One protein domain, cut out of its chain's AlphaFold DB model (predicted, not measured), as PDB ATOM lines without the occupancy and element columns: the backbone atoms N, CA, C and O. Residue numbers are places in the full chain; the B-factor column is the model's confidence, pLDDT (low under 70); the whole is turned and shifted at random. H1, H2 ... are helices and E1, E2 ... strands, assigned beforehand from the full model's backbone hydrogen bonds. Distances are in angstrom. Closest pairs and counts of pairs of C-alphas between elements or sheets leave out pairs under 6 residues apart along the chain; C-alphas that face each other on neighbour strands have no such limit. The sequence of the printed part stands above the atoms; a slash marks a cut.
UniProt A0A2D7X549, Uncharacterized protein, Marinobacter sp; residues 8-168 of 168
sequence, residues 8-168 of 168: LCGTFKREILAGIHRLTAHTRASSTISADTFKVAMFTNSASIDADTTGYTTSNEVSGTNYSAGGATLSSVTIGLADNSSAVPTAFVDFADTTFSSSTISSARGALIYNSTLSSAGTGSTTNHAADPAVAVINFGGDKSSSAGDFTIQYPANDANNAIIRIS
ATOM      1  N   LEU A   8      15.546  24.722  35.271       95.81
ATOM      2  CA  LEU A   8      16.136  25.165  34.008       95.81
ATOM      3  C   LEU A   8      16.973  26.421  34.244       95.81
ATOM      4  O   LEU A   8      16.481  27.372  34.865       95.81
ATOM      5  N   CYS A   9      18.188  26.438  33.697       96.81
ATOM      6  CA  CYS A   9      19.091  27.578  33.801       96.81
ATOM      7  C   CYS A   9      18.483  28.791  33.085       96.81
ATOM      8  O   CYS A   9      17.871  28.669  32.019       96.81
ATOM      9  N   GLY A  10      18.614  29.978  33.677       96.38
ATOM     10  CA  GLY A  10      18.038  31.208  33.133       96.38
ATOM     11  C   GLY A  10      18.596  31.559  31.753       96.38
ATOM     12  O   GLY A  10      17.849  32.018  30.885       96.38
ATOM     13  N   THR A  11      19.885  31.290  31.528       96.44
ATOM     14  CA  THR A  11      20.550  31.458  30.230       96.44
ATOM     15  C   THR A  11      19.896  30.592  29.160       96.44
ATOM     16  O   THR A  11      19.418  31.143  28.166       96.44
ATOM     17  N   PHE A  12      19.722  29.294  29.425       97.25
ATOM     18  CA  PHE A  12      19.120  28.345  28.488       97.25
ATOM     19  C   PHE A  12      17.738  28.781  28.000       97.25
ATOM     20  O   PHE A  12      17.446  28.699  26.810       97.25
ATOM     21  N   LYS A  13      16.890  29.307  28.897       95.50
ATOM     22  CA  LYS A  13      15.534  29.778  28.551       95.50
ATOM     23  C   LYS A  13      15.546  30.854  27.465       95.50
ATOM     24  O   LYS A  13      14.664  30.882  26.613       95.50
ATOM     25  N   ARG A  14      16.537  31.748  27.490       95.38
ATOM     26  CA  ARG A  14      16.716  32.779  26.458       95.38
ATOM     27  C   ARG A  14      17.446  32.220  25.239       95.38
ATOM     28  O   ARG A  14      17.061  32.505  24.110       95.38
ATOM     29  N   GLU A  15      18.491  31.433  25.461       96.81
ATOM     30  CA  GLU A  15      19.364  30.900  24.413       96.81
ATOM     31  C   GLU A  15      18.630  29.933  23.475       96.81
ATOM     32  O   GLU A  15      18.847  29.972  22.261       96.81
ATOM     33  N   ILE A  16      17.703  29.120  23.995       95.25
ATOM     34  CA  ILE A  16      16.888  28.218  23.174       95.25
ATOM     35  C   ILE A  16      15.993  28.996  22.198       95.25
ATOM     36  O   ILE A  16      15.878  28.615  21.034       95.25
ATOM     37  N   LEU A  17      15.433  30.135  22.624       94.31
ATOM     38  CA  LEU A  17      14.621  31.014  21.770       94.31
ATOM     39  C   LEU A  17      15.466  31.769  20.737       94.31
ATOM     40  O   LEU A  17      14.970  32.111  19.666       94.31
ATOM     41  N   ALA A  18      16.747  31.996  21.030       94.69
ATOM     42  CA  ALA A  18      17.710  32.552  20.082       94.69
ATOM     43  C   ALA A  18      18.226  31.513  19.063       94.69
ATOM     44  O   ALA A  18      18.986  31.868  18.164       94.69
ATOM     45  N   GLY A  19      17.832  30.239  19.189       93.06
ATOM     46  CA  GLY A  19      18.283  29.156  18.315       93.06
ATOM     47  C   GLY A  19      19.736  28.734  18.541       93.06
ATOM     48  O   GLY A  19      20.326  28.129  17.647       93.06
ATOM     49  N   ILE A  20      20.308  29.056  19.708       95.62
ATOM     50  CA  ILE A  20      21.695  28.717  20.068       95.62
ATOM     51  C   ILE A  20      21.840  27.216  20.331       95.62
ATOM     52  O   ILE A  20      22.829  26.621  19.924       95.62
ATOM     53  N   HIS A  21      20.847  26.598  20.974       95.88
ATOM     54  CA  HIS A  21      20.856  25.166  21.263       95.88
ATOM     55  C   HIS A  21      20.066  24.389  20.211       95.88
ATOM     56  O   HIS A  21      18.872  24.627  20.007       95.88
ATOM     57  N   ARG A  22      20.709  23.407  19.584       95.12
ATOM     58  CA  ARG A  22      20.082  22.484  18.633       95.12
ATOM     59  C   ARG A  22      19.781  21.146  19.297       95.12
ATOM     60  O   ARG A  22      20.584  20.231  19.251       95.12
ATOM     61  N   LEU A  23      18.593  21.003  19.881       94.62
ATOM     62  CA  LEU A  23      18.171  19.745  20.522       94.62
ATOM     63  C   LEU A  23      18.021  18.578  19.530       94.62
ATOM     64  O   LEU A  23      18.326  17.438  19.862       94.62
ATOM     65  N   THR A  24      17.565  18.859  18.310       94.44
ATOM     66  CA  THR A  24      17.390  17.869  17.242       94.44
ATOM     67  C   THR A  24      17.964  18.386  15.927       94.44
ATOM     68  O   THR A  24      18.057  19.597  15.688       94.44
ATOM     69  N   ALA A  25      18.368  17.454  15.062       94.00
ATOM     70  CA  ALA A  25      18.821  17.786  13.722       94.00
ATOM     71  C   ALA A  25      17.651  18.338  12.900       94.00
ATOM     72  O   ALA A  25      16.501  17.928  13.066       94.00
ATOM     73  N   HIS A  26      17.943  19.259  11.988       92.31
ATOM     74  CA  HIS A  26      16.933  19.837  11.112       92.31
ATOM     75  C   HIS A  26      17.488  20.022   9.703       92.31
ATOM     76  O   HIS A  26      18.577  20.568   9.521       92.31
ATOM     77  N   THR A  27      16.695  19.666   8.693       94.00
ATOM     78  CA  THR A  27      17.035  19.868   7.279       94.00
ATOM     79  C   THR A  27      16.148  20.947   6.670       94.00
ATOM     80  O   THR A  27      14.927  20.924   6.812       94.00
ATOM     81  N   ARG A  28      16.755  21.938   6.013       91.44
ATOM     82  CA  ARG A  28      16.053  22.952   5.212       91.44
ATOM     83  C   ARG A  28      16.545  22.839   3.777       91.44
ATOM     84  O   ARG A  28      17.717  23.103   3.512       91.44
ATOM     85  N   ALA A  29      15.651  22.455   2.867       91.31
ATOM     86  CA  ALA A  29      16.010  22.093   1.496       91.31
ATOM     87  C   ALA A  29      17.164  21.070   1.487       91.31
ATOM     88  O   ALA A  29      16.998  19.967   1.996       91.31
ATOM     89  N   SER A  30      18.331  21.440   0.956       93.00
ATOM     90  CA  SER A  30      19.506  20.564   0.846       93.00
ATOM     91  C   SER A  30      20.526  20.737   1.979       93.00
ATOM     92  O   SER A  30      21.552  20.066   1.966       93.00
ATOM     93  N   SER A  31      20.295  21.645   2.936       93.88
ATOM     94  CA  SER A  31      21.204  21.878   4.067       93.88
ATOM     95  C   SER A  31      20.678  21.233   5.341       93.88
ATOM     96  O   SER A  31      19.568  21.534   5.787       93.88
ATOM     97  N   THR A  32      21.500  20.383   5.950       93.88
ATOM     98  CA  THR A  32      21.229  19.763   7.249       93.88
ATOM     99  C   THR A  32      22.081  20.427   8.315       93.88
ATOM    100  O   THR A  32      23.289  20.571   8.154       93.88
ATOM    101  N   ILE A  33      21.437  20.814   9.409       92.88
ATOM    102  CA  ILE A  33      22.096  21.262  10.631       92.88
ATOM    103  C   ILE A  33      21.953  20.121  11.634       92.88
ATOM    104  O   ILE A  33      20.832  19.700  11.932       92.88
ATOM    105  N   SER A  34      23.082  19.599  12.104       94.88
ATOM    106  CA  SER A  34      23.123  18.520  13.091       94.88
ATOM    107  C   SER A  34      22.565  18.967  14.443       94.88
ATOM    108  O   SER A  34      22.530  20.159  14.749       94.88
ATOM    109  N   ALA A  35      22.134  17.995  15.247       96.12
ATOM    110  CA  ALA A  35      21.865  18.229  16.660       96.12
ATOM    111  C   ALA A  35      23.174  18.517  17.411       96.12
ATOM    112  O   ALA A  35      24.237  18.010  17.043       96.12
ATOM    113  N   ASP A  36      23.063  19.281  18.487       97.56
ATOM    114  CA  ASP A  36      24.110  19.449  19.477       97.56
ATOM    115  C   ASP A  36      24.217  18.219  20.385       97.56
ATOM    116  O   ASP A  36      23.277  17.443  20.564       97.56
ATOM    117  N   THR A  37      25.389  18.059  20.991       98.00
ATOM    118  CA  THR A  37      25.682  17.010  21.961       98.00
ATOM    119  C   THR A  37      25.499  17.571  23.359       98.00
ATOM    120  O   THR A  37      26.283  18.405  23.821       98.00
ATOM    121  N   PHE A  38      24.486  17.073  24.058       98.31
ATOM    122  CA  PHE A  38      24.234  17.412  25.452       98.31
ATOM    123  C   PHE A  38      24.867  16.371  26.365       98.31
ATOM    124  O   PHE A  38      24.880  15.180  26.051       98.31
ATOM    125  N   LYS A  39      25.394  16.815  27.502       98.69
ATOM    126  CA  LYS A  39      25.982  15.944  28.519       98.69
ATOM    127  C   LYS A  39      25.379  16.229  29.881       98.69
ATOM    128  O   LYS A  39      24.860  17.317  30.117       98.69
ATOM    129  N   VAL A  40      25.481  15.248  30.768       98.50
ATOM    130  CA  VAL A  40      25.147  15.367  32.184       98.50
ATOM    131  C   VAL A  40      26.386  15.076  33.024       98.50
ATOM    132  O   VAL A  40      26.965  13.993  32.933       98.50
ATOM    133  N   ALA A  41      26.794  16.051  33.835       98.56
ATOM    134  CA  ALA A  41      27.896  15.928  34.788       98.56
ATOM    135  C   ALA A  41      27.358  15.976  36.220       98.56
ATOM    136  O   ALA A  41      26.467  16.771  36.520       98.56
ATOM    137  N   MET A  42      27.881  15.126  37.101       98.31
ATOM    138  CA  MET A  42      27.469  15.038  38.500       98.31
ATOM    139  C   MET A  42      28.391  15.844  39.404       98.31
ATOM    140  O   MET A  42      29.604  15.865  39.225       98.31
ATOM    141  N   PHE A  43      27.818  16.463  40.426       98.00
ATOM    142  CA  PHE A  43      28.517  17.376  41.318       98.00
ATOM    143  C   PHE A  43      28.331  16.985  42.776       98.00
ATOM    144  O   PHE A  43      27.287  16.470  43.181       98.00
ATOM    145  N   THR A  44      29.360  17.250  43.572       96.75
ATOM    146  CA  THR A  44      29.324  17.070  45.026       96.75
ATOM    147  C   THR A  44      28.533  18.191  45.706       96.75
ATOM    148  O   THR A  44      28.234  19.222  45.105       96.75
ATOM    149  N   ASN A  45      28.242  18.040  47.001       94.44
ATOM    150  CA  ASN A  45      27.576  19.081  47.798       94.44
ATOM    151  C   ASN A  45      28.404  20.376  47.978       94.44
ATOM    152  O   ASN A  45      27.889  21.378  48.473       94.44
ATOM    153  N   SER A  46      29.680  20.368  47.586       93.81
ATOM    154  CA  SER A  46      30.544  21.557  47.583       93.81
ATOM    155  C   SER A  46      30.334  22.438  46.349       93.81
ATOM    156  O   SER A  46      30.713  23.611  46.361       93.81
ATOM    157  N   ALA A  47      29.736  21.898  45.283       94.62
ATOM    158  CA  ALA A  47      29.402  22.669  44.097       94.62
ATOM    159  C   ALA A  47      28.270  23.657  44.391       94.62
ATOM    160  O   ALA A  47      27.348  23.356  45.144       94.62
ATOM    161  N   SER A  48      28.327  24.826  43.757       91.50
ATOM    162  CA  SER A  48      27.276  25.848  43.831       91.50
ATOM    163  C   SER A  48      26.607  26.008  42.467       91.50
ATOM    164  O   SER A  48      26.589  27.102  41.920       91.50
ATOM    165  N   ILE A  49      26.133  24.894  41.895       95.56
ATOM    166  CA  ILE A  49      25.314  24.927  40.678       95.56
ATOM    167  C   ILE A  49      23.846  25.193  41.035       95.56
ATOM    168  O   ILE A  49      23.308  24.621  41.987       95.56
ATOM    169  N   ASP A  50      23.209  26.066  40.267       95.62
ATOM    170  CA  ASP A  50      21.843  26.556  40.452       95.62
ATOM    171  C   ASP A  50      21.266  27.124  39.134       95.62
ATOM    172  O   ASP A  50      21.854  26.982  38.062       95.62
ATOM    173  N   ALA A  51      20.092  27.759  39.199       95.88
ATOM    174  CA  ALA A  51      19.422  28.323  38.027       95.88
ATOM    175  C   ALA A  51      20.196  29.470  37.341       95.88
ATOM    176  O   ALA A  51      19.887  29.783  36.190       95.88
ATOM    177  N   ASP A  52      21.181  30.076  38.012       96.06
ATOM    178  CA  ASP A  52      22.026  31.146  37.472       96.06
ATOM    179  C   ASP A  52      23.342  30.609  36.890       96.06
ATOM    180  O   ASP A  52      24.127  31.361  36.307       96.06
ATOM    181  N   THR A  53      23.584  29.297  36.994       97.00
ATOM    182  CA  THR A  53      24.728  28.645  36.354       97.00
ATOM    183  C   THR A  53      24.663  28.858  34.846       97.00
ATOM    184  O   THR A  53      23.664  28.549  34.199       97.00
ATOM    185  N   THR A  54      25.736  29.410  34.281       97.31
ATOM    186  CA  THR A  54      25.786  29.823  32.872       97.31
ATOM    187  C   THR A  54      26.476  28.804  31.978       97.31
ATOM    188  O   THR A  54      26.132  28.685  30.806       97.31
ATOM    189  N   GLY A  55      27.427  28.047  32.523       97.69
ATOM    190  CA  GLY A  55      28.207  27.053  31.802       97.69
ATOM    191  C   GLY A  55      28.769  25.996  32.740       97.69
ATOM    192  O   GLY A  55      28.882  26.200  33.951       97.69
ATOM    193  N   TYR A  56      29.091  24.847  32.168       98.38
ATOM    194  CA  TYR A  56      29.728  23.751  32.875       98.38
ATOM    195  C   TYR A  56      31.163  24.110  33.291       98.38
ATOM    196  O   TYR A  56      31.905  24.778  32.574       98.38
ATOM    197  N   THR A  57      31.565  23.622  34.465       96.62
ATOM    198  CA  THR A  57      32.958  23.632  34.920       96.62
ATOM    199  C   THR A  57      33.261  22.315  35.626       96.62
ATOM    200  O   THR A  57      32.367  21.694  36.194       96.62
ATOM    201  N   THR A  58      34.530  21.916  35.663       96.88
ATOM    202  CA  THR A  58      34.990  20.724  36.398       96.88
ATOM    203  C   THR A  58      35.053  20.935  37.917       96.88
ATOM    204  O   THR A  58      35.352  20.010  38.672       96.88
ATOM    205  N   SER A  59      34.819  22.160  38.400       95.69
ATOM    206  CA  SER A  59      34.971  22.487  39.816       95.69
ATOM    207  C   SER A  59      33.920  21.761  40.654       95.69
ATOM    208  O   SER A  59      32.720  21.940  40.453       95.69
ATOM    209  N   ASN A  60      34.377  20.972  41.632       96.06
ATOM    210  CA  ASN A  60      33.532  20.165  42.520       96.06
ATOM    211  C   ASN A  60      32.666  19.111  41.802       96.06
ATOM    212  O   ASN A  60      31.709  18.600  42.400       96.06
ATOM    213  N   GLU A  61      33.005  18.774  40.554       97.75
ATOM    214  CA  GLU A  61      32.478  17.599  39.868       97.75
ATOM    215  C   GLU A  61      32.888  16.332  40.636       97.75
ATOM    216  O   GLU A  61      33.954  16.275  41.259       97.75
ATOM    217  N   VAL A  62      32.027  15.317  40.637       97.69
ATOM    218  CA  VAL A  62      32.368  14.028  41.241       97.69
ATOM    219  C   VAL A  62      33.530  13.373  40.493       97.69
ATOM    220  O   VAL A  62      33.762  13.601  39.309       97.69
ATOM    221  N   SER A  63      34.253  12.508  41.193       96.12
ATOM    222  CA  SER A  63      35.228  11.596  40.599       96.12
ATOM    223  C   SER A  63      34.982  10.188  41.126       96.12
ATOM    224  O   SER A  63      34.342  10.006  42.166       96.12
ATOM    225  N   GLY A  64      35.450   9.182  40.393       94.69
ATOM    226  CA  GLY A  64      35.215   7.795  40.766       94.69
ATOM    227  C   GLY A  64      35.565   6.806  39.666       94.69
ATOM    228  O   GLY A  64      35.838   7.179  38.526       94.69
ATOM    229  N   THR A  65      35.534   5.521  40.008       97.00
ATOM    230  CA  THR A  65      35.687   4.439  39.027       97.00
ATOM    231  C   THR A  65      34.543   4.491  38.018       97.00
ATOM    232  O   THR A  65      33.389   4.645  38.415       97.00
ATOM    233  N   ASN A  66      34.864   4.332  36.729       96.31
ATOM    234  CA  ASN A  66      33.915   4.382  35.609       96.31
ATOM    235  C   ASN A  66      33.107   5.691  35.519       96.31
ATOM    236  O   ASN A  66      32.019   5.724  34.947       96.31
ATOM    237  N   TYR A  67      33.670   6.781  36.046       97.44
ATOM    238  CA  TYR A  67      33.193   8.142  35.843       97.44
ATOM    239  C   TYR A  67      34.341   9.010  35.316       97.44
ATOM    240  O   TYR A  67      35.407   9.080  35.927       97.44
ATOM    241  N   SER A  68      34.115   9.689  34.194       96.62
ATOM    242  CA  SER A  68      35.062  10.645  33.614       96.62
ATOM    243  C   SER A  68      34.543  12.065  33.803       96.62
ATOM    244  O   SER A  68      33.343  12.295  33.662       96.62
ATOM    245  N   ALA A  69      35.447  13.015  34.063       96.44
ATOM    246  CA  ALA A  69      35.096  14.433  34.133       96.44
ATOM    247  C   ALA A  69      34.384  14.901  32.848       96.44
ATOM    248  O   ALA A  69      34.711  14.469  31.736       96.44
ATOM    249  N   GLY A  70      33.391  15.768  33.006       97.50
ATOM    250  CA  GLY A  70      32.399  16.122  31.992       97.50
ATOM    251  C   GLY A  70      31.243  15.125  31.874       97.50
ATOM    252  O   GLY A  70      30.409  15.277  30.983       97.50
ATOM    253  N   GLY A  71      31.204  14.084  32.704       98.19
ATOM    254  CA  GLY A  71      30.140  13.087  32.756       98.19
ATOM    255  C   GLY A  71      29.811  12.404  31.421       98.19
ATOM    256  O   GLY A  71      30.679  12.201  30.561       98.19
ATOM    257  N   ALA A  72      28.542  12.028  31.248       98.25
ATOM    258  CA  ALA A  72      28.068  11.195  30.141       98.25
ATOM    259  C   ALA A  72      27.251  11.985  29.113       98.25
ATOM    260  O   ALA A  72      26.579  12.960  29.444       98.25
ATOM    261  N   THR A  73      27.298  11.548  27.855       98.25
ATOM    262  CA  THR A  73      26.454  12.083  26.779       98.25
ATOM    263  C   THR A  73      25.009  11.637  26.956       98.25
ATOM    264  O   THR A  73      24.745  10.453  27.156       98.25
ATOM    265  N   LEU A  74      24.076  12.581  26.841       97.38
ATOM    266  CA  LEU A  74      22.650  12.289  26.797       97.38
ATOM    267  C   LEU A  74      22.304  11.644  25.459       97.38
ATOM    268  O   LEU A  74      22.670  12.146  24.396       97.38
ATOM    269  N   SER A  75      21.594  10.524  25.518       95.00
ATOM    270  CA  SER A  75      21.155   9.789  24.334       95.00
ATOM    271  C   SER A  75      19.647   9.924  24.135       95.00
ATOM    272  O   SER A  75      18.919  10.305  25.052       95.00
ATOM    273  N   SER A  76      19.187   9.620  22.918       92.44
ATOM    274  CA  SER A  76      17.763   9.616  22.555       92.44
ATOM    275  C   SER A  76      17.044  10.940  22.838       92.44
ATOM    276  O   SER A  76      15.920  10.938  23.330       92.44
ATOM    277  N   VAL A  77      17.685  12.071  22.513       94.00
ATOM    278  CA  VAL A  77      17.047  13.390  22.629       94.00
ATOM    279  C   VAL A  77      15.834  13.440  21.701       94.00
ATOM    280  O   VAL A  77      15.981  13.364  20.478       94.00
ATOM    281  N   THR A  78      14.638  13.581  22.267       92.81
ATOM    282  CA  THR A  78      13.399  13.741  21.490       92.81
ATOM    283  C   THR A  78      12.610  14.954  21.956       92.81
ATOM    284  O   THR A  78      12.786  15.427  23.076       92.81
ATOM    285  N   ILE A  79      11.766  15.486  21.068       95.00
ATOM    286  CA  ILE A  79      10.865  16.600  21.362       95.00
ATOM    287  C   ILE A  79       9.439  16.126  21.093       95.00
ATOM    288  O   ILE A  79       9.140  15.681  19.983       95.00
ATOM    289  N   GLY A  80       8.576  16.233  22.099       95.06
ATOM    290  CA  GLY A  80       7.150  15.938  22.008       95.06
ATOM    291  C   GLY A  80       6.286  17.186  22.180       95.06
ATOM    292  O   GLY A  80       6.739  18.214  22.685       95.06
ATOM    293  N   LEU A  81       5.027  17.086  21.753       96.81
ATOM    294  CA  LEU A  81       3.985  18.084  21.983       96.81
ATOM    295  C   LEU A  81       2.704  17.353  22.385       96.81
ATOM    296  O   LEU A  81       2.217  16.505  21.637       96.81
ATOM    297  N   ALA A  82       2.169  17.690  23.550       97.25
ATOM    298  CA  ALA A  82       0.881  17.198  24.023       97.25
ATOM    299  C   ALA A  82       0.245  18.220  24.965       97.25
ATOM    300  O   ALA A  82       0.930  19.090  25.506       97.25
ATOM    301  N   ASP A  83      -1.056  18.094  25.188       97.44
ATOM    302  CA  ASP A  83      -1.749  18.908  26.178       97.44
ATOM    303  C   ASP A  83      -1.417  18.426  27.594       97.44
ATOM    304  O   ASP A  83      -1.424  17.227  27.890       97.44
ATOM    305  N   ASN A  84      -1.128  19.369  28.491       95.50
ATOM    306  CA  ASN A  84      -0.998  19.076  29.916       95.50
ATOM    307  C   ASN A  84      -2.379  18.876  30.576       95.50
ATOM    308  O   ASN A  84      -3.426  19.018  29.942       95.50
ATOM    309  N   SER A  85      -2.410  18.588  31.881       95.25
ATOM    310  CA  SER A  85      -3.664  18.360  32.622       95.25
ATOM    311  C   SER A  85      -4.641  19.548  32.634       95.25
ATOM    312  O   SER A  85      -5.789  19.372  33.032       95.25
ATOM    313  N   SER A  86      -4.214  20.741  32.211       96.25
ATOM    314  CA  SER A  86      -5.056  21.942  32.081       96.25
ATOM    315  C   SER A  86      -5.438  22.259  30.628       96.25
ATOM    316  O   SER A  86      -5.891  23.367  30.356       96.25
ATOM    317  N   ALA A  87      -5.261  21.308  29.703       95.00
ATOM    318  CA  ALA A  87      -5.511  21.483  28.270       95.00
ATOM    319  C   ALA A  87      -4.676  22.612  27.629       95.00
ATOM    320  O   ALA A  87      -5.149  23.325  26.745       95.00
ATOM    321  N   VAL A  88      -3.432  22.789  28.093       96.25
ATOM    322  CA  VAL A  88      -2.471  23.734  27.506       96.25
ATOM    323  C   VAL A  88      -1.428  22.953  26.699       96.25
ATOM    324  O   VAL A  88      -0.781  22.064  27.275       96.25
ATOM    325  N   PRO A  89      -1.219  23.279  25.407       96.62
ATOM    326  CA  PRO A  89      -0.223  22.610  24.583       96.62
ATOM    327  C   PRO A  89       1.166  22.853  25.167       96.62
ATOM    328  O   PRO A  89       1.629  23.986  25.263       96.62
ATOM    329  N   THR A  90       1.828  21.774  25.568       97.06
ATOM    330  CA  THR A  90       3.136  21.814  26.214       97.06
ATOM    331  C   THR A  90       4.135  21.057  25.356       97.06
ATOM    332  O   THR A  90       3.983  19.857  25.113       97.06
ATOM    333  N   ALA A  91       5.168  21.757  24.893       96.56
ATOM    334  CA  ALA A  91       6.314  21.115  24.268       96.56
ATOM    335  C   ALA A  91       7.256  20.589  25.355       96.56
ATOM    336  O   ALA A  91       7.491  21.271  26.357       96.56
ATOM    337  N   PHE A  92       7.813  19.399  25.166       95.81
ATOM    338  CA  PHE A  92       8.696  18.770  26.146       95.81
ATOM    339  C   PHE A  92       9.870  18.046  25.494       95.81
ATOM    340  O   PHE A  92       9.789  17.641  24.335       95.81
ATOM    341  N   VAL A  93      10.966  17.912  26.245       95.12
ATOM    342  CA  VAL A  93      12.187  17.214  25.814       95.12
ATOM    343  C   VAL A  93      12.413  15.991  26.687       95.12
ATOM    344  O   VAL A  93      12.262  16.070  27.909       95.12
ATOM    345  N   ASP A  94      12.834  14.905  26.048       91.19
ATOM    346  CA  ASP A  94      13.169  13.640  26.691       91.19
ATOM    347  C   ASP A  94      14.617  13.232  26.455       91.19
ATOM    348  O   ASP A  94      15.202  13.560  25.419       91.19
ATOM    349  N   PHE A  95      15.144  12.452  27.393       93.38
ATOM    350  CA  PHE A  95      16.448  11.810  27.324       93.38
ATOM    351  C   PHE A  95      16.321  10.390  27.867       93.38
ATOM    352  O   PHE A  95      15.636  10.164  28.861       93.38
ATOM    353  N   ALA A  96      17.043   9.437  27.280       95.94
ATOM    354  CA  ALA A  96      17.143   8.122  27.903       95.94
ATOM    355  C   ALA A  96      17.910   8.205  29.234       95.94
ATOM    356  O   ALA A  96      18.900   8.941  29.339       95.94
ATOM    357  N   ASP A  97      17.482   7.409  30.219       97.25
ATOM    358  CA  ASP A  97      18.145   7.282  31.520       97.25
ATOM    359  C   ASP A  97      19.653   7.061  31.356       97.25
ATOM    360  O   ASP A  97      20.122   6.299  30.507       97.25
ATOM    361  N   THR A  98      20.437   7.764  32.171       97.75
ATOM    362  CA  THR A  98      21.897   7.749  32.065       97.75
ATOM    363  C   THR A  98      22.486   6.836  33.127       97.75
ATOM    364  O   THR A  98      22.385   7.133  34.315       97.75
ATOM    365  N   THR A  99      23.145   5.756  32.704       98.06
ATOM    366  CA  THR A  99      23.751   4.772  33.611       98.06
ATOM    367  C   THR A  99      25.274   4.795  33.533       98.06
ATOM    368  O   THR A  99      25.858   4.609  32.466       98.06
ATOM    369  N   PHE A 100      25.919   4.965  34.686       97.75
ATOM    370  CA  PHE A 100      27.353   4.766  34.890       97.75
ATOM    371  C   PHE A 100      27.571   3.368  35.475       97.75
ATOM    372  O   PHE A 100      27.452   3.162  36.692       97.75
ATOM    373  N   SER A 101      27.832   2.398  34.597       97.56
ATOM    374  CA  SER A 101      27.907   0.985  34.975       97.56
ATOM    375  C   SER A 101      29.126   0.656  35.831       97.56
ATOM    376  O   SER A 101      30.221   1.173  35.595       97.56
ATOM    377  N   SER A 102      28.948  -0.245  36.802       96.62
ATOM    378  CA  SER A 102      30.022  -0.708  37.701       96.62
ATOM    379  C   SER A 102      30.832   0.449  38.308       96.62
ATOM    380  O   SER A 102      32.063   0.392  38.379       96.62
ATOM    381  N   SER A 103      30.164   1.539  38.675       97.19
ATOM    382  CA  SER A 103      30.805   2.762  39.142       97.19
ATOM    383  C   SER A 103      31.029   2.752  40.654       97.19
ATOM    384  O   SER A 103      30.340   2.066  41.416       97.19
ATOM    385  N   THR A 104      32.017   3.533  41.089       97.69
ATOM    386  CA  THR A 104      32.224   3.859  42.504       97.69
ATOM    387  C   THR A 104      32.253   5.371  42.629       97.69
ATOM    388  O   THR A 104      33.310   5.986  42.513       97.69
ATOM    389  N   ILE A 105      31.078   5.963  42.809       97.44
ATOM    390  CA  ILE A 105      30.874   7.409  42.918       97.44
ATOM    391  C   ILE A 105      30.511   7.721  44.362       97.44
ATOM    392  O   ILE A 105      29.658   7.054  44.942       97.44
ATOM    393  N   SER A 106      31.150   8.730  44.947       95.44
ATOM    394  CA  SER A 106      30.872   9.155  46.321       95.44
ATOM    395  C   SER A 106      30.243  10.541  46.351       95.44
ATOM    396  O   SER A 106      30.786  11.485  45.781       95.44
ATOM    397  N   SER A 107      29.128  10.658  47.073       94.50
ATOM    398  CA  SER A 107      28.504  11.934  47.437       94.50
ATOM    399  C   SER A 107      28.103  12.815  46.249       94.50
ATOM    400  O   SER A 107      28.295  14.033  46.274       94.50
ATOM    401  N   ALA A 108      27.524  12.213  45.207       96.88
ATOM    402  CA  ALA A 108      26.858  12.959  44.147       96.88
ATOM    403  C   ALA A 108      25.593  13.617  44.719       96.88
ATOM    404  O   ALA A 108      24.671  12.930  45.157       96.88
ATOM    405  N   ARG A 109      25.546  14.948  44.732       96.81
ATOM    406  CA  ARG A 109      24.439  15.740  45.288       96.81
ATOM    407  C   ARG A 109      23.439  16.182  44.221       96.81
ATOM    408  O   ARG A 109      22.255  16.367  44.500       96.81
ATOM    409  N   GLY A 110      23.914  16.357  43.000       97.06
ATOM    410  CA  GLY A 110      23.101  16.778  41.875       97.06
ATOM    411  C   GLY A 110      23.870  16.670  40.573       97.06
ATOM    412  O   GLY A 110      25.004  16.190  40.547       97.06
ATOM    413  N   ALA A 111      23.249  17.124  39.495       97.81
ATOM    414  CA  ALA A 111      23.834  17.103  38.169       97.81
ATOM    415  C   ALA A 111      23.520  18.374  37.379       97.81
ATOM    416  O   ALA A 111      22.521  19.045  37.633       97.81
ATOM    417  N   LEU A 112      24.371  18.679  36.405       98.31
ATOM    418  CA  LEU A 112      24.173  19.733  35.420       98.31
ATOM    419  C   LEU A 112      24.044  19.095  34.040       98.31
ATOM    420  O   LEU A 112      24.963  18.407  33.593       98.31
ATOM    421  N   ILE A 113      22.929  19.350  33.360       98.31
ATOM    422  CA  ILE A 113      22.820  19.154  31.916       98.31
ATOM    423  C   ILE A 113      23.405  20.388  31.238       98.31
ATOM    424  O   ILE A 113      23.059  21.513  31.604       98.31
ATOM    425  N   TYR A 114      24.264  20.189  30.244       98.62
ATOM    426  CA  TYR A 114      24.910  21.265  29.497       98.62
ATOM    427  C   TYR A 114      25.129  20.883  28.028       98.62
ATOM    428  O   TYR A 114      25.072  19.705  27.664       98.62
ATOM    429  N   ASN A 115      25.356  21.879  27.170       98.44
ATOM    430  CA  ASN A 115      25.632  21.678  25.748       98.44
ATOM    431  C   ASN A 115      27.144  21.624  25.488       98.44
ATOM    432  O   ASN A 115      27.802  22.656  25.463       98.44
ATOM    433  N   SER A 116      27.679  20.428  25.252       98.44
ATOM    434  CA  SER A 116      29.115  20.211  25.027       98.44
ATOM    435  C   SER A 116      29.592  20.501  23.600       98.44
ATOM    436  O   SER A 116      30.796  20.585  23.358       98.44
ATOM    437  N   THR A 117      28.677  20.659  22.635       97.88
ATOM    438  CA  THR A 117      29.062  21.083  21.277       97.88
ATOM    439  C   THR A 117      29.604  22.511  21.295       97.88
ATOM    440  O   THR A 117      30.531  22.840  20.554       97.88
ATOM    441  N   LEU A 118      29.049  23.362  22.160       97.56
ATOM    442  CA  LEU A 118      29.386  24.779  22.270       97.56
ATOM    443  C   LEU A 118      30.531  25.011  23.268       97.56
ATOM    444  O   LEU A 118      30.408  25.796  24.203       97.56
ATOM    445  N   SER A 119      31.668  24.350  23.052       97.25
ATOM    446  CA  SER A 119      32.838  24.371  23.952       97.25
ATOM    447  C   SER A 119      33.580  25.714  24.028       97.25
ATOM    448  O   SER A 119      34.547  25.867  24.770       97.25
ATOM    449  N   SER A 120      33.154  26.710  23.252       97.69
ATOM    450  CA  SER A 120      33.669  28.078  23.280       97.69
ATOM    451  C   SER A 120      32.519  29.058  23.455       97.69
ATOM    452  O   SER A 120      31.426  28.835  22.937       97.69
ATOM    453  N   ALA A 121      32.767  30.160  24.165       97.06
ATOM    454  CA  ALA A 121      31.771  31.212  24.326       97.06
ATOM    455  C   ALA A 121      31.429  31.851  22.972       97.06
ATOM    456  O   ALA A 121      32.318  32.130  22.163       97.06
ATOM    457  N   GLY A 122      30.144  32.107  22.744       95.94
ATOM    458  CA  GLY A 122      29.641  32.727  21.523       95.94
ATOM    459  C   GLY A 122      29.015  34.086  21.796       95.94
ATOM    460  O   GLY A 122      28.353  34.301  22.814       95.94
ATOM    461  N   THR A 123      29.218  35.015  20.863       93.44
ATOM    462  CA  THR A 123      28.621  36.356  20.905       93.44
ATOM    463  C   THR A 123      27.593  36.484  19.790       93.44
ATOM    464  O   THR A 123      27.925  36.308  18.618       93.44
ATOM    465  N   GLY A 124      26.349  36.786  20.152       86.56
ATOM    466  CA  GLY A 124      25.281  37.112  19.210       86.56
ATOM    467  C   GLY A 124      24.961  38.605  19.232       86.56
ATOM    468  O   GLY A 124      25.465  39.355  20.061       86.56
ATOM    469  N   SER A 125      24.077  39.055  18.337       86.31
ATOM    470  CA  SER A 125      23.676  40.472  18.300       86.31
ATOM    471  C   SER A 125      22.938  40.921  19.568       86.31
ATOM    472  O   SER A 125      23.007  42.092  19.928       86.31
ATOM    473  N   THR A 126      22.194  40.018  20.208       91.56
ATOM    474  CA  THR A 126      21.382  40.306  21.406       91.56
ATOM    475  C   THR A 126      21.501  39.234  22.488       91.56
ATOM    476  O   THR A 126      21.185  39.500  23.644       91.56
ATOM    477  N   THR A 127      21.942  38.025  22.130       96.12
ATOM    478  CA  THR A 127      22.051  36.883  23.043       96.12
ATOM    479  C   THR A 127      23.423  36.242  22.883       96.12
ATOM    480  O   THR A 127      23.761  35.774  21.798       96.12
ATOM    481  N   ASN A 128      24.194  36.228  23.968       96.06
ATOM    482  CA  ASN A 128      25.473  35.524  24.075       96.06
ATOM    483  C   ASN A 128      25.269  34.215  24.837       96.06
ATOM    484  O   ASN A 128      24.310  34.118  25.605       96.06
ATOM    485  N   HIS A 129      26.201  33.277  24.676       97.88
ATOM    486  CA  HIS A 129      26.274  32.065  25.490       97.88
ATOM    487  C   HIS A 129      27.690  31.851  26.033       97.88
ATOM    488  O   HIS A 129      28.682  32.250  25.412       97.88
ATOM    489  N   ALA A 130      27.789  31.217  27.201       97.94
ATOM    490  CA  ALA A 130      29.065  30.784  27.765       97.94
ATOM    491  C   ALA A 130      29.653  29.598  26.974       97.94
ATOM    492  O   ALA A 130      28.979  29.012  26.129       97.94
ATOM    493  N   ALA A 131      30.911  29.247  27.249       98.06
ATOM    494  CA  ALA A 131      31.439  27.943  26.854       98.06
ATOM    495  C   ALA A 131      30.724  26.841  27.652       98.06
ATOM    496  O   ALA A 131      30.429  27.037  28.832       98.06
ATOM    497  N   ASP A 132      30.441  25.720  26.995       98.44
ATOM    498  CA  ASP A 132      29.683  24.591  27.533       98.44
ATOM    499  C   ASP A 132      28.397  25.040  28.262       98.44
ATOM    500  O   ASP A 132      28.228  24.763  29.456       98.44
ATOM    501  N   PRO A 133      27.503  25.797  27.592       98.50
ATOM    502  CA  PRO A 133      26.425  26.515  28.251       98.50
ATOM    503  C   PRO A 133      25.466  25.565  28.971       98.50
ATOM    504  O   PRO A 133      25.077  24.506  28.459       98.50
ATOM    505  N   ALA A 134      25.105  25.963  30.185       98.19
ATOM    506  CA  ALA A 134      24.277  25.197  31.098       98.19
ATOM    507  C   ALA A 134      22.814  25.172  30.640       98.19
ATOM    508  O   ALA A 134      22.274  26.176  30.183       98.19
ATOM    509  N   VAL A 135      22.162  24.020  30.796       97.81
ATOM    510  CA  VAL A 135      20.774  23.773  30.379       97.81
ATOM    511  C   VAL A 135      19.867  23.630  31.594       97.81
ATOM    512  O   VAL A 135      18.920  24.397  31.767       97.81
ATOM    513  N   ALA A 136      20.160  22.666  32.465       97.06
ATOM    514  CA  ALA A 136      19.328  22.364  33.623       97.06
ATOM    515  C   ALA A 136      20.165  21.842  34.788       97.06
ATOM    516  O   ALA A 136      21.083  21.049  34.596       97.06
ATOM    517  N   VAL A 137      19.796  22.245  35.996       96.81
ATOM    518  CA  VAL A 137      20.296  21.677  37.245       96.81
ATOM    519  C   VAL A 137      19.301  20.639  37.742       96.81
ATOM    520  O   VAL A 137      18.090  20.867  37.739       96.81
ATOM    521  N   ILE A 138      19.820  19.506  38.197       96.38
ATOM    522  CA  ILE A 138      19.073  18.414  38.812       96.38
ATOM    523  C   ILE A 138      19.562  18.273  40.248       96.38
ATOM    524  O   ILE A 138      20.744  18.035  40.486       96.38
ATOM    525  N   ASN A 139      18.658  18.391  41.215       95.31
ATOM    526  CA  ASN A 139      18.936  18.083  42.612       95.31
ATOM    527  C   ASN A 139      18.477  16.652  42.924       95.31
ATOM    528  O   ASN A 139      17.311  16.319  42.717       95.31
ATOM    529  N   PHE A 140      19.363  15.815  43.467       95.50
ATOM    530  CA  PHE A 140      19.023  14.442  43.863       95.50
ATOM    531  C   PHE A 140      18.321  14.347  45.231       95.50
ATOM    532  O   PHE A 140      18.004  13.248  45.694       95.50
ATOM    533  N   GLY A 141      18.102  15.480  45.907       93.56
ATOM    534  CA  GLY A 141      17.452  15.581  47.219       93.56
ATOM    535  C   GLY A 141      18.301  15.058  48.384       93.56
ATOM    536  O   GLY A 141      17.868  15.071  49.532       93.56
ATOM    537  N   GLY A 142      19.517  14.589  48.105       94.56
ATOM    538  CA  GLY A 142      20.361  13.826  49.018       94.56
ATOM    539  C   GLY A 142      21.678  13.465  48.340       94.56
ATOM    540  O   GLY A 142      21.726  13.414  47.113       94.56
ATOM    541  N   ASP A 143      22.722  13.182  49.118       96.25
ATOM    542  CA  ASP A 143      23.926  12.573  48.555       96.25
ATOM    543  C   ASP A 143      23.594  11.154  48.092       96.25
ATOM    544  O   ASP A 143      22.939  10.382  48.802       96.25
ATOM    545  N   LYS A 144      24.040  10.823  46.884       97.31
ATOM    546  CA  LYS A 144      23.916   9.511  46.262       97.31
ATOM    547  C   LYS A 144      25.310   8.962  45.994       97.31
ATOM    548  O   LYS A 144      26.221   9.709  45.639       97.31
ATOM    549  N   SER A 145      25.453   7.652  46.139       97.12
ATOM    550  CA  SER A 145      26.720   6.958  45.931       97.12
ATOM    551  C   SER A 145      26.487   5.607  45.265       97.12
ATOM    552  O   SER A 145      25.423   5.008  45.421       97.12
ATOM    553  N   SER A 146      27.509   5.118  44.576       97.81
ATOM    554  CA  SER A 146      27.621   3.748  44.076       97.81
ATOM    555  C   SER A 146      28.926   3.127  44.580       97.81
ATOM    556  O   SER A 146      29.876   3.835  44.917       97.81
ATOM    557  N   SER A 147      28.979   1.800  44.668       97.44
ATOM    558  CA  SER A 147      30.188   1.064  45.054       97.44
ATOM    559  C   SER A 147      30.284  -0.215  44.237       97.44
ATOM    560  O   SER A 147      29.624  -1.198  44.568       97.44
ATOM    561  N   ALA A 148      31.097  -0.191  43.177       96.06
ATOM    562  CA  ALA A 148      31.187  -1.261  42.181       96.06
ATOM    563  C   ALA A 148      29.809  -1.690  41.631       96.06
ATOM    564  O   ALA A 148      29.574  -2.867  41.364       96.06
ATOM    565  N   GLY A 149      28.896  -0.730  41.483       97.12
ATOM    566  CA  GLY A 149      27.525  -0.954  41.036       97.12
ATOM    567  C   GLY A 149      27.040   0.183  40.148       97.12
ATOM    568  O   GLY A 149      27.712   1.204  40.003       97.12
ATOM    569  N   ASP A 150      25.879   0.008  39.538       97.69
ATOM    570  CA  ASP A 150      25.353   0.997  38.605       97.69
ATOM    571  C   ASP A 150      24.888   2.258  39.344       97.69
ATOM    572  O   ASP A 150      24.203   2.191  40.366       97.69
ATOM    573  N   PHE A 151      25.262   3.420  38.810       98.19
ATOM    574  CA  PHE A 151      24.661   4.696  39.180       98.19
ATOM    575  C   PHE A 151      23.790   5.153  38.014       98.19
ATOM    576  O   PHE A 151      24.316   5.501  36.958       98.19
ATOM    577  N   THR A 152      22.473   5.168  38.205       97.94
ATOM    578  CA  THR A 152      21.526   5.590  37.167       97.94
ATOM    579  C   THR A 152      20.870   6.907  37.546       97.94
ATOM    580  O   THR A 152      20.234   7.024  38.593       97.94
ATOM    581  N   ILE A 153      21.011   7.901  36.671       97.12
ATOM    582  CA  ILE A 153      20.192   9.108  36.687       97.12
ATOM    583  C   ILE A 153      18.925   8.777  35.904       97.12
ATOM    584  O   ILE A 153      18.968   8.660  34.679       97.12
ATOM    585  N   GLN A 154      17.826   8.603  36.635       95.62
ATOM    586  CA  GLN A 154      16.506   8.400  36.053       95.62
ATOM    587  C   GLN A 154      15.831   9.747  35.804       95.62
ATOM    588  O   GLN A 154      15.677  10.546  36.734       95.62
ATOM    589  N   TYR A 155      15.433  10.000  34.560       94.19
ATOM    590  CA  TYR A 155      14.706  11.216  34.212       94.19
ATOM    591  C   TYR A 155      13.203  11.053  34.498       94.19
ATOM    592  O   TYR A 155      12.686   9.934  34.541       94.19
ATOM    593  N   PRO A 156      12.479  12.159  34.747       93.88
ATOM    594  CA  PRO A 156      11.027  12.129  34.870       93.88
ATOM    595  C   PRO A 156      10.337  11.530  33.642       93.88
ATOM    596  O   PRO A 156      10.892  11.537  32.546       93.88
ATOM    597  N   ALA A 157       9.090  11.089  33.818       93.38
ATOM    598  CA  ALA A 157       8.282  10.567  32.722       93.38
ATOM    599  C   ALA A 157       8.209  11.555  31.544       93.38
ATOM    600  O   ALA A 157       8.001  12.759  31.728       93.38
ATOM    601  N   ASN A 158       8.362  11.014  30.336       92.12
ATOM    602  CA  ASN A 158       8.337  11.764  29.088       92.12
ATOM    603  C   ASN A 158       6.904  12.162  28.693       92.12
ATOM    604  O   ASN A 158       6.289  11.567  27.807       92.12
ATOM    605  N   ASP A 159       6.352  13.150  29.394       94.19
ATOM    606  CA  ASP A 159       5.033  13.703  29.109       94.19
ATOM    607  C   ASP A 159       4.938  15.205  29.443       94.19
ATOM    608  O   ASP A 159       5.795  15.789  30.116       94.19
ATOM    609  N   ALA A 160       3.846  15.833  28.997       95.38
ATOM    610  CA  ALA A 160       3.560  17.261  29.174       95.38
ATOM    611  C   ALA A 160       3.488  17.736  30.645       95.38
ATOM    612  O   ALA A 160       3.569  18.935  30.919       95.38
ATOM    613  N   ASN A 161       3.352  16.830  31.611       95.00
ATOM    614  CA  ASN A 161       3.193  17.142  33.032       95.00
ATOM    615  C   ASN A 161       4.458  16.874  33.849       95.00
ATOM    616  O   ASN A 161       4.629  17.490  34.905       95.00
ATOM    617  N   ASN A 162       5.342  16.002  33.368       94.19
ATOM    618  CA  ASN A 162       6.439  15.476  34.171       94.19
ATOM    619  C   ASN A 162       7.821  15.707  33.563       94.19
ATOM    620  O   ASN A 162       8.774  15.793  34.333       94.19
ATOM    621  N   ALA A 163       7.941  15.871  32.243       94.06
ATOM    622  CA  ALA A 163       9.237  15.917  31.568       94.06
ATOM    623  C   ALA A 163      10.201  16.971  32.146       94.06
ATOM    624  O   ALA A 163       9.798  18.034  32.642       94.06
ATOM    625  N   ILE A 164      11.499  16.665  32.042       91.88
ATOM    626  CA  ILE A 164      12.595  17.447  32.633       91.88
ATOM    627  C   ILE A 164      12.705  18.865  32.053       91.88
ATOM    628  O   ILE A 164      13.013  19.808  32.783       91.88
ATOM    629  N   ILE A 165      12.408  19.036  30.762       94.38
ATOM    630  CA  ILE A 165      12.292  20.340  30.098       94.38
ATOM    631  C   ILE A 165      10.890  20.441  29.516       94.38
ATOM    632  O   ILE A 165      10.472  19.564  28.758       94.38
ATOM    633  N   ARG A 166      10.186  21.528  29.842       94.19
ATOM    634  CA  ARG A 166       8.838  21.827  29.353       94.19
ATOM    635  C   ARG A 166       8.690  23.305  29.018       94.19
ATOM    636  O   ARG A 166       9.244  24.156  29.714       94.19
ATOM    637  N   ILE A 167       7.931  23.584  27.966       92.19
ATOM    638  CA  ILE A 167       7.515  24.920  27.542       92.19
ATOM    639  C   ILE A 167       5.996  24.866  27.383       92.19
ATOM    640  O   ILE A 167       5.501  24.154  26.510       92.19
ATOM    641  N   SER A 168       5.285  25.577  28.256       87.69
ATOM    642  CA  SER A 168       3.821  25.609  28.376       87.69
ATOM    643  C   SER A 168       3.313  27.039  28.398       87.69
ATOM    644  O   SER A 168       3.992  27.843  29.081       87.69
TER     645      SER A 168
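AT A GLANCE: This is residues 8 to 168 of the 168 residues of an uncharacterized protein of Marinobacter sp (UniProt A0A2D7X549). A twisted sheet of three strands, E3, E7 and E8, makes the core, with the two-strand ribbon E6 and E9 to one side of it and the sheet E4, E5 and E10 as a separate wing. Helix H1 only grazes the core sheet near E8, and the small hairpin E1 and E2 sticks out with residues 27 to 32. The printed part has 161 residues, with one helix and ten strands in the order H1, then E1 to E10; the four sheets are antiparallel, with orders E3 - E7 - E8, E4 - E5 - E10, E1 - E2 and E6 - E9. It is mostly strand, though only 68 residues are in named elements, and it is compact, with a radius of gyration of the C-alphas of 16.2 A and spans of 49 by 39 by 31 A.

HOW THE PARTS SIT: The inner strand E7, residues 108 to 115, is antiparallel to E3, residues 38 to 44, at 154 degrees, with N 41 and O 112 3.0 A apart. On E7 also pairs E8, residues 134 to 144, antiparallel at 166 degrees, with N 111 and O 138 at 2.8 A; E7 and E8 form a hairpin. H1, residues 10 to 17, is on this sheet but only grazes it with residues 10 to 16; its closest C-alphas to E8 are those of Phe 12 and Val 135, 5.2 A apart. In H1, 2 of 4 O i to N i+4 pairs and 4 of 5 O i to N i+3 pairs are within hydrogen-bond range. E6, residues 98 to 105, is antiparallel to E9, residues 149 to 153, with N 100 and O 151 at 2.8 A. E6 and E8 are only just apart, at 8.0 A. Residues 72 to 73 pair with 39 to 40 of E3, and 64 to 65 with 104 to 105 of E6. E4, residues 78 to 83, and E5, residues 89 to 94, form a hairpin, with N 80 and O 92 at 2.9 A. E10, residues 165 to 167, is antiparallel to E5, with N 91 and O 167 at 2.9 A. E1, residues 26 to 28, and E2, residues 31 to 33, form a hairpin, with N 28 and O 31 at 2.9 A.

IN THESE COORDINATES: H1 begins at C-alpha 10 (18.038, 31.208, 33.133) and is 11.9 A long. E8, the longest strand by residues, measures 21.8 A, E7 20.4 A and E3 20.2 A; E8 bends by 86 degrees at residue 141 and E6 by 101 degrees at residue 102. E10 ends at C-alpha 167 (7.515, 24.920, 27.542).

THE WHOLE: The C-alphas farthest apart are those of Ala 29 and Ser 147, 50.4 A. The printed part has no cut. The long links join E3 to E4, E7 to E8 and E9 to E10. Mean pLDDT of the printed part is 95.9, and no printed residue is under 70.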